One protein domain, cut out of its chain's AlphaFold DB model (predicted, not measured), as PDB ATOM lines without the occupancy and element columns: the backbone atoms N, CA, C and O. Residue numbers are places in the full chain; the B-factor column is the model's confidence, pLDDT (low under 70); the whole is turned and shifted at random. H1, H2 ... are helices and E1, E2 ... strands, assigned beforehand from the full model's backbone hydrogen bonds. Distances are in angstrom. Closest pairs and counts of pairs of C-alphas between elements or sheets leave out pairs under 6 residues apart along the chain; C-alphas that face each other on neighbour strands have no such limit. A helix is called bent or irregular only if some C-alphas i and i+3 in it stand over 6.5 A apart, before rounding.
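AT A GLANCE: This is residues 18 to 86 of the 91 residues of the protein "Major tail tube protein FII" of Escherichia coli (UniProt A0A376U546). Picture a strongly twisted, L-shaped sheet: the hairpin of E2 and E3 makes a long arm, and bent E3 runs on beside E4 and E1. Short H1 grazes the sheet; residues 49 to 54 stand free at the arm's tip. The 69 printed residues, mostly strand, hold E1 H1 E2 E3 E4; the antiparallel sheet runs E1 E4 E3 E2. The whole is loose, radius of gyration of the C-alphas 14.5 A, spanning 41 by 35 by 16 A.

HOW THE PARTS SIT: Look at E3, residues 53 to 69, bending by 105 degrees at residue 66. Its hairpin with E2, residues 40 to 50, has N 46 and O 57 within hydrogen-bond range, 2.9 A. Its hairpin with E4, residues 80 to 85, has N 69 and O 81 at 2.9 A. E2 E3 E4 form a meander, successive antiparallel neighbours. Edge strand E1, residues 18 to 22, is antiparallel to E4, with N 20 and O 82 at 3.0 A. H1, residues 27 to 31, only grazes the sheet; the closest C-alphas of H1 and E3, Leu 29 and Val 65, are 7.5 A apart. H1's O i to N i+4 pair is within hydrogen-bond range.

IN THESE COORDINATES: Find C-alpha 18, opening E1, at (-42.483, -44.333, 44.747). E2 covers 32.0 A, E3 36.3 A; E4 ends at C-alpha 85, (-43.775, -50.878, 44.504).

THE WHOLE: The printed part has no cut and no long link. Residue 39 and residues 70 to 86 have pLDDT under 70.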
ATOM      1  N   ALA A  18     -42.956 -45.593  45.316       81.50
ATOM      2  CA  ALA A  18     -42.483 -44.333  44.747       81.50
ATOM      3  C   ALA A  18     -43.300 -43.942  43.521       81.50
ATOM      4  O   ALA A  18     -43.568 -44.775  42.655       81.50
ATOM      5  N   SER A  19     -43.653 -42.659  43.419       83.81
ATOM      6  CA  SER A  19     -44.347 -42.110  42.253       83.81
ATOM      7  C   SER A  19     -43.533 -41.011  41.579       83.81
ATOM      8  O   SER A  19     -42.908 -40.185  42.241       83.81
ATOM      9  N   PHE A  20     -43.520 -41.005  40.248       79.62
ATOM     10  CA  PHE A  20     -42.859 -39.967  39.460       79.62
ATOM     11  C   PHE A  20     -43.650 -39.655  38.189       79.62
ATOM     12  O   PHE A  20     -44.384 -40.497  37.670       79.62
ATOM     13  N   VAL A  21     -43.503 -38.426  37.686       83.19
ATOM     14  CA  VAL A  21     -44.235 -37.937  36.513       83.19
ATOM     15  C   VAL A  21     -43.270 -37.650  35.372       83.19
ATOM     16  O   VAL A  21     -42.292 -36.925  35.535       83.19
ATOM     17  N   MET A  22     -43.579 -38.182  34.194       78.25
ATOM     18  CA  MET A  22     -42.835 -37.960  32.956       78.25
ATOM     19  C   MET A  22     -43.655 -37.085  31.999       78.25
ATOM     20  O   MET A  22     -44.852 -37.303  31.816       78.25
ATOM     21  N   GLY A  23     -43.015 -36.110  31.348       78.19
ATOM     22  CA  GLY A  23     -43.651 -35.186  30.389       78.19
ATOM     23  C   GLY A  23     -43.950 -35.779  29.002       78.19
ATOM     24  O   GLY A  23     -44.020 -35.043  28.019       78.19
ATOM     25  N   GLY A  24     -44.051 -37.104  28.893       77.38
ATOM     26  CA  GLY A  24     -44.266 -37.812  27.635       77.38
ATOM     27  C   GLY A  24     -44.167 -39.328  27.788       77.38
ATOM     28  O   GLY A  24     -43.787 -39.840  28.843       77.38
ATOM     29  N   ALA A  25     -44.540 -40.053  26.733       73.44
ATOM     30  CA  ALA A  25     -44.543 -41.509  26.745       73.44
ATOM     31  C   ALA A  25     -43.109 -42.058  26.677       73.44
ATOM     32  O   ALA A  25     -42.455 -42.010  25.634       73.44
ATOM     33  N   VAL A  26     -42.626 -42.618  27.786       78.38
ATOM     34  CA  VAL A  26     -41.299 -43.245  27.857       78.38
ATOM     35  C   VAL A  26     -41.430 -44.737  27.566       78.38
ATOM     36  O   VAL A  26     -41.793 -45.526  28.437       78.38
ATOM     37  N   ARG A  27     -41.120 -45.139  26.325       82.12
ATOM     38  CA  ARG A  27     -41.262 -46.526  25.837       82.12
ATOM     39  C   ARG A  27     -40.619 -47.570  26.756       82.12
ATOM     40  O   ARG A  27     -41.174 -48.648  26.924       82.12
ATOM     41  N   GLU A  28     -39.463 -47.269  27.336       80.19
ATOM     42  CA  GLU A  28     -38.749 -48.208  28.208       80.19
ATOM     43  C   GLU A  28     -39.542 -48.561  29.476       80.19
ATOM     44  O   GLU A  28     -39.552 -49.719  29.886       80.19
ATOM     45  N   LEU A  29     -40.268 -47.601  30.055       77.50
ATOM     46  CA  LEU A  29     -41.084 -47.822  31.254       77.50
ATOM     47  C   LEU A  29     -42.347 -48.619  30.936       77.50
ATOM     48  O   LEU A  29     -42.725 -49.490  31.712       77.50
ATOM     49  N   PHE A  30     -42.935 -48.402  29.756       79.62
ATOM     50  CA  PHE A  30     -44.027 -49.241  29.260       79.62
ATOM     51  C   PHE A  30     -43.599 -50.698  29.066       79.62
ATOM     52  O   PHE A  30     -44.372 -51.602  29.359       79.62
ATOM     53  N   LEU A  31     -42.369 -50.944  28.603       83.06
ATOM     54  CA  LEU A  31     -41.849 -52.306  28.433       83.06
ATOM     55  C   LEU A  31     -41.526 -52.996  29.765       83.06
ATOM     56  O   LEU A  31     -41.552 -54.221  29.828       83.06
ATOM     57  N   LYS A  32     -41.218 -52.229  30.817       80.38
ATOM     58  CA  LYS A  32     -40.935 -52.745  32.167       80.38
ATOM     59  C   LYS A  32     -42.189 -52.875  33.045       80.38
ATOM     60  O   LYS A  32     -42.094 -53.351  34.179       80.38
ATOM     61  N   TYR A  33     -43.353 -52.473  32.535       80.88
ATOM     62  CA  TYR A  33     -44.630 -52.605  33.230       80.88
ATOM     63  C   TYR A  33     -44.943 -54.063  33.575       80.88
ATOM     64  O   TYR A  33     -44.844 -54.938  32.718       80.88
ATOM     65  N   GLY A  34     -45.320 -54.327  34.832       75.69
ATOM     66  CA  GLY A  34     -45.647 -55.683  35.289       75.69
ATOM     67  C   GLY A  34     -44.466 -56.663  35.276       75.69
ATOM     68  O   GLY A  34     -44.680 -57.874  35.295       75.69
ATOM     69  N   GLY A  35     -43.229 -56.157  35.218       80.00
ATOM     70  CA  GLY A  35     -42.013 -56.967  35.256       80.00
ATOM     71  C   GLY A  35     -41.757 -57.650  36.607       80.00
ATOM     72  O   GLY A  35     -42.569 -57.619  37.534       80.00
ATOM     73  N   THR A  36     -40.583 -58.275  36.730       79.38
ATOM     74  CA  THR A  36     -40.137 -58.926  37.972       79.38
ATOM     75  C   THR A  36     -39.999 -57.924  39.118       79.38
ATOM     76  O   THR A  36     -39.766 -56.743  38.875       79.38
ATOM     77  N   ILE A  37     -40.074 -58.405  40.364       75.25
ATOM     78  CA  ILE A  37     -40.004 -57.566  41.576       75.25
ATOM     79  C   ILE A  37     -38.744 -56.684  41.601       75.25
ATOM     80  O   ILE A  37     -38.841 -55.524  41.972       75.25
ATOM     81  N   ASP A  38     -37.606 -57.168  41.097       73.50
ATOM     82  CA  ASP A  38     -36.359 -56.389  40.976       73.50
ATOM     83  C   ASP A  38     -36.048 -55.939  39.534       73.50
ATOM     84  O   ASP A  38     -34.903 -55.647  39.189       73.50
ATOM     85  N   GLY A  39     -37.048 -55.938  38.648       68.62
ATOM     86  CA  GLY A  39     -36.862 -55.787  37.199       68.62
ATOM     87  C   GLY A  39     -36.519 -54.372  36.730       68.62
ATOM     88  O   GLY A  39     -36.060 -54.194  35.601       68.62
ATOM     89  N   THR A  40     -36.732 -53.362  37.573       76.94
ATOM     90  CA  THR A  40     -36.477 -51.960  37.233       76.94
ATOM     91  C   THR A  40     -35.557 -51.336  38.272       76.94
ATOM     92  O   THR A  40     -35.942 -51.181  39.426       76.94
ATOM     93  N   LEU A  41     -34.349 -50.951  37.848       81.38
ATOM     94  CA  LEU A  41     -33.460 -50.079  38.614       81.38
ATOM     95  C   LEU A  41     -33.726 -48.635  38.193       81.38
ATOM     96  O   LEU A  41     -33.612 -48.306  37.012       81.38
ATOM     97  N   LEU A  42     -34.091 -47.796  39.156       80.88
ATOM     98  CA  LEU A  42     -34.304 -46.369  38.966       80.88
ATOM     99  C   LEU A  42     -33.411 -45.589  39.915       80.88
ATOM    100  O   LEU A  42     -33.278 -45.931  41.086       80.88
ATOM    101  N   ARG A  43     -32.803 -44.536  39.378       85.88
ATOM    102  CA  ARG A  43     -31.930 -43.624  40.104       85.88
ATOM    103  C   ARG A  43     -32.509 -42.221  39.974       85.88
ATOM    104  O   ARG A  43     -32.576 -41.686  38.868       85.88
ATOM    105  N   PHE A  44     -32.931 -41.648  41.093       82.81
ATOM    106  CA  PHE A  44     -33.331 -40.251  41.191       82.81
ATOM    107  C   PHE A  44     -32.116 -39.459  41.656       82.81
ATOM    108  O   PHE A  44     -31.728 -39.560  42.814       82.81
ATOM    109  N   ALA A  45     -31.498 -38.718  40.743       88.69
ATOM    110  CA  ALA A  45     -30.429 -37.783  41.064       88.69
ATOM    111  C   ALA A  45     -31.005 -36.365  41.050       88.69
ATOM    112  O   ALA A  45     -31.630 -35.962  40.067       88.69
ATOM    113  N   GLY A  46     -30.817 -35.632  42.139       85.75
ATOM    114  CA  GLY A  46     -31.270 -34.258  42.287       85.75
ATOM    115  C   GLY A  46     -30.292 -33.459  43.129       85.75
ATOM    116  O   GLY A  46     -29.534 -34.011  43.919       85.75
ATOM    117  N   GLU A  47     -30.306 -32.148  42.950       89.75
ATOM    118  CA  GLU A  47     -29.508 -31.228  43.750       89.75
ATOM    119  C   GLU A  47     -30.439 -30.342  44.571       89.75
ATOM    120  O   GLU A  47     -31.438 -29.826  44.063       89.75
ATOM    121  N   TYR A  48     -30.116 -30.171  45.849       86.06
ATOM    122  CA  TYR A  48     -30.691 -29.102  46.648       86.06
ATOM    123  C   TYR A  48     -29.701 -27.953  46.646       86.06
ATOM    124  O   TYR A  48     -28.591 -28.061  47.160       86.06
ATOM    125  N   TYR A  49     -30.116 -26.857  46.021       87.56
ATOM    126  CA  TYR A  49     -29.349 -25.628  45.998       87.56
ATOM    127  C   TYR A  49     -29.908 -24.657  47.037       87.56
ATOM    128  O   TYR A  49     -31.097 -24.333  47.029       87.56
ATOM    129  N   THR A  50     -29.034 -24.180  47.913       84.12
ATOM    130  CA  THR A  50     -29.241 -22.980  48.723       84.12
ATOM    131  C   THR A  50     -28.343 -21.873  48.181       84.12
ATOM    132  O   THR A  50     -27.377 -22.161  47.483       84.12
ATOM    133  N   ASP A  51     -28.632 -20.608  48.493       82.44
ATOM    134  CA  ASP A  51     -27.983 -19.437  47.876       82.44
ATOM    135  C   ASP A  51     -26.433 -19.457  47.850       82.44
ATOM    136  O   ASP A  51     -25.841 -18.734  47.047       82.44
ATOM    137  N   ALA A  52     -25.773 -20.287  48.670       80.94
ATOM    138  CA  ALA A  52     -24.318 -20.447  48.706       80.94
ATOM    139  C   ALA A  52     -23.797 -21.900  48.608       80.94
ATOM    140  O   ALA A  52     -22.596 -22.082  48.410       80.94
ATOM    141  N   GLU A  53     -24.646 -22.921  48.756       80.44
ATOM    142  CA  GLU A  53     -24.216 -24.322  48.877       80.44
ATOM    143  C   GLU A  53     -25.144 -25.252  48.097       80.44
ATOM    144  O   GLU A  53     -26.364 -25.068  48.076       80.44
ATOM    145  N   SER A  54     -24.548 -26.246  47.441       85.69
ATOM    146  CA  SER A  54     -25.252 -27.242  46.645       85.69
ATOM    147  C   SER A  54     -24.929 -28.628  47.168       85.69
ATOM    148  O   SER A  54     -23.767 -29.035  47.166       85.69
ATOM    149  N   ASP A  55     -25.974 -29.350  47.555       87.50
ATOM    150  CA  ASP A  55     -25.877 -30.736  47.980       87.50
ATOM    151  C   ASP A  55     -26.495 -31.652  46.921       87.50
ATOM    152  O   ASP A  55     -27.662 -31.509  46.540       87.50
ATOM    153  N   LEU A  56     -25.708 -32.624  46.464       89.81
ATOM    154  CA  LEU A  56     -26.139 -33.653  45.522       89.81
ATOM    155  C   LEU A  56     -26.737 -34.835  46.286       89.81
ATOM    156  O   LEU A  56     -26.066 -35.456  47.109       89.81
ATOM    157  N   TYR A  57     -27.979 -35.184  45.960       88.69
ATOM    158  CA  TYR A  57     -28.678 -36.333  46.519       88.69
ATOM    159  C   TYR A  57     -29.018 -37.335  45.429       88.69
ATOM    160  O   TYR A  57     -29.519 -36.997  44.355       88.69
ATOM    161  N   GLU A  58     -28.773 -38.603  45.736       87.88
ATOM    162  CA  GLU A  58     -29.073 -39.708  44.846       87.88
ATOM    163  C   GLU A  58     -29.865 -40.777  45.594       87.88
ATOM    164  O   GLU A  58     -29.471 -41.229  46.668       87.88
ATOM    165  N   ILE A  59     -30.992 -41.180  45.014       86.31
ATOM    166  CA  ILE A  59     -31.858 -42.225  45.547       86.31
ATOM    167  C   ILE A  59     -31.930 -43.342  44.513       86.31
ATOM    168  O   ILE A  59     -32.506 -43.176  43.435       86.31
ATOM    169  N   GLU A  60     -31.353 -44.492  44.847       86.88
ATOM    170  CA  GLU A  60     -31.448 -45.702  44.036       86.88
ATOM    171  C   GLU A  60     -32.548 -46.619  44.561       86.88
ATOM    172  O   GLU A  60     -32.550 -47.029  45.722       86.88
ATOM    173  N   MET A  61     -33.474 -46.983  43.681       84.25
ATOM    174  CA  MET A  61     -34.570 -47.892  43.987       84.25
ATOM    175  C   MET A  61     -34.626 -49.025  42.976       84.25
ATOM    176  O   MET A  61     -34.377 -48.853  41.781       84.25
ATOM    177  N   ARG A  62     -34.971 -50.209  43.478       84.00
ATOM    178  CA  ARG A  62     -35.256 -51.389  42.669       84.00
ATOM    179  C   ARG A  62     -36.663 -51.851  42.969       84.00
ATOM    180  O   ARG A  62     -37.030 -51.956  44.137       84.00
ATOM    181  N   GLY A  63     -37.429 -52.088  41.920       83.81
ATOM    182  CA  GLY A  63     -38.828 -52.448  42.043       83.81
ATOM    183  C   GLY A  63     -39.426 -52.850  40.705       83.81
ATOM    184  O   GLY A  63     -38.735 -52.975  39.684       83.81
ATOM    185  N   ARG A  64     -40.747 -52.983  40.704       83.25
ATOM    186  CA  ARG A  64     -41.548 -53.150  39.493       83.25
ATOM    187  C   ARG A  64     -42.461 -51.951  39.306       83.25
ATOM    188  O   ARG A  64     -42.947 -51.384  40.281       83.25
ATOM    189  N   VAL A  65     -42.728 -51.596  38.053       80.88
ATOM    190  CA  VAL A  65     -43.755 -50.602  37.725       80.88
ATOM    191  C   VAL A  65     -45.117 -51.270  37.883       80.88
ATOM    192  O   VAL A  65     -45.412 -52.242  37.182       80.88
ATOM    193  N   THR A  66     -45.918 -50.768  38.817       81.81
ATOM    194  CA  THR A  66     -47.241 -51.312  39.156       81.81
ATOM    195  C   THR A  66     -48.381 -50.557  38.504       81.81
ATOM    196  O   THR A  66     -49.389 -51.168  38.151       81.81
ATOM    197  N   GLU A  67     -48.213 -49.257  38.275       82.38
ATOM    198  CA  GLU A  67     -49.248 -48.413  37.685       82.38
ATOM    199  C   GLU A  67     -48.665 -47.461  36.647       82.38
ATOM    200  O   GLU A  67     -47.572 -46.917  36.822       82.38
ATOM    201  N   ILE A  68     -49.427 -47.257  35.572       80.38
ATOM    202  CA  ILE A  68     -49.185 -46.217  34.577       80.38
ATOM    203  C   ILE A  68     -50.489 -45.455  34.367       80.38
ATOM    204  O   ILE A  68     -51.398 -45.953  33.704       80.38
ATOM    205  N   ASP A  69     -50.560 -44.234  34.887       80.00
ATOM    206  CA  ASP A  69     -51.632 -43.298  34.567       80.00
ATOM    207  C   ASP A  69     -51.182 -42.396  33.412       80.00
ATOM    208  O   ASP A  69     -50.184 -41.678  33.504       80.00
ATOM    209  N   MET A  70     -51.903 -42.454  32.291       67.81
ATOM    210  CA  MET A  70     -51.610 -41.653  31.100       67.81
ATOM    211  C   MET A  70     -52.280 -40.275  31.104       67.81
ATOM    212  O   MET A  70     -52.070 -39.498  30.166       67.81
ATOM    213  N   GLY A  71     -53.075 -39.973  32.133       69.50
ATOM    214  CA  GLY A  71     -53.848 -38.750  32.233       69.50
ATOM    215  C   GLY A  71     -54.818 -38.558  31.062       69.50
ATOM    216  O   GLY A  71     -55.004 -39.407  30.187       69.50
ATOM    217  N   LYS A  72     -55.459 -37.387  31.017       68.38
ATOM    218  CA  LYS A  72     -56.258 -36.981  29.854       68.38
ATOM    219  C   LYS A  72     -55.323 -36.341  28.822       68.38
ATOM    220  O   LYS A  72     -54.658 -35.364  29.172       68.38
ATOM    221  N   PRO A  73     -55.282 -36.811  27.561       55.50
ATOM    222  CA  PRO A  73     -54.401 -36.235  26.553       55.50
ATOM    223  C   PRO A  73     -54.865 -34.814  26.229       55.50
ATOM    224  O   PRO A  73     -55.808 -34.604  25.467       55.50
ATOM    225  N   ASN A  74     -54.216 -33.822  26.834       50.03
ATOM    226  CA  ASN A  74     -54.424 -32.427  26.495       50.03
ATOM    227  C   ASN A  74     -53.344 -32.024  25.487       50.03
ATOM    228  O   ASN A  74     -52.158 -32.256  25.723       50.03
ATOM    229  N   ARG A  75     -53.748 -31.424  24.360       50.12
ATOM    230  CA  ARG A  75     -52.926 -31.160  23.155       50.12
ATOM    231  C   ARG A  75     -51.616 -30.385  23.421       50.12
ATOM    232  O   ARG A  75     -50.775 -30.309  22.535       50.12
ATOM    233  N   ALA A  76     -51.445 -29.823  24.619       53.62
ATOM    234  CA  ALA A  76     -50.300 -29.011  25.007       53.62
ATOM    235  C   ALA A  76     -49.213 -29.745  25.824       53.62
ATOM    236  O   ALA A  76     -48.056 -29.363  25.679       53.62
ATOM    237  N   LYS A  77     -49.533 -30.747  26.670       39.34
ATOM    238  CA  LYS A  77     -48.554 -31.463  27.529       39.34
ATOM    239  C   LYS A  77     -49.087 -32.840  27.984       39.34
ATOM    240  O   LYS A  77     -49.988 -32.869  28.823       39.34
ATOM    241  N   PRO A  78     -48.579 -33.973  27.467       50.00
ATOM    242  CA  PRO A  78     -48.870 -35.283  28.046       50.00
ATOM    243  C   PRO A  78     -48.085 -35.460  29.358       50.00
ATOM    244  O   PRO A  78     -46.870 -35.299  29.378       50.00
ATOM    245  N   HIS A  79     -48.776 -35.778  30.453       44.44
ATOM    246  CA  HIS A  79     -48.168 -36.111  31.743       44.44
ATOM    247  C   HIS A  79     -48.503 -37.569  32.060       44.44
ATOM    248  O   HIS A  79     -49.679 -37.923  32.084       44.44
ATOM    249  N   HIS A  80     -47.484 -38.400  32.271       53.19
ATOM    250  CA  HIS A  80     -47.651 -39.797  32.667       53.19
ATOM    251  C   HIS A  80     -47.157 -39.978  34.099       53.19
ATOM    252  O   HIS A  80     -45.977 -39.734  34.355       53.19
ATOM    253  N   THR A  81     -48.036 -40.393  35.009       57.38
ATOM    254  CA  THR A  81     -47.684 -40.714  36.398       57.38
ATOM    255  C   THR A  81     -47.428 -42.208  36.504       57.38
ATOM    256  O   THR A  81     -48.226 -43.020  36.040       57.38
ATOM    257  N   LEU A  82     -46.295 -42.574  37.089       55.81
ATOM    258  CA  LEU A  82     -45.849 -43.952  37.228       55.81
ATOM    259  C   LEU A  82     -45.643 -44.250  38.705       55.81
ATOM    260  O   LEU A  82     -44.948 -43.485  39.373       55.81
ATOM    261  N   THR A  83     -46.220 -45.348  39.195       65.00
ATOM    262  CA  THR A  83     -45.976 -45.841  40.557       65.00
ATOM    263  C   THR A  83     -45.163 -47.128  40.514       65.00
ATOM    264  O   THR A  83     -45.336 -47.987  39.640       65.00
ATOM    265  N   LEU A  84     -44.226 -47.235  41.447       56.66
ATOM    266  CA  LEU A  84     -43.390 -48.403  41.665       56.66
ATOM    267  C   LEU A  84     -43.675 -48.922  43.057       56.66
ATOM    268  O   LEU A  84     -43.688 -48.119  43.986       56.66
ATOM    269  N   SER A  85     -43.795 -50.238  43.195       57.69
ATOM    270  CA  SER A  85     -43.775 -50.878  44.504       57.69
ATOM    271  C   SER A  85     -42.614 -51.843  44.630       57.69
ATOM    272  O   SER A  85     -42.280 -52.596  43.702       57.69
ATOM    273  N   LYS A  86     -41.988 -51.818  45.804       50.00
ATOM    274  CA  LYS A  86     -41.040 -52.835  46.240       50.00
ATOM    275  C   LYS A  86     -41.711 -53.628  47.348       50.00
ATOM    276  O   LYS A  86     -41.821 -53.152  48.469       50.00
TER     277      LYS A  86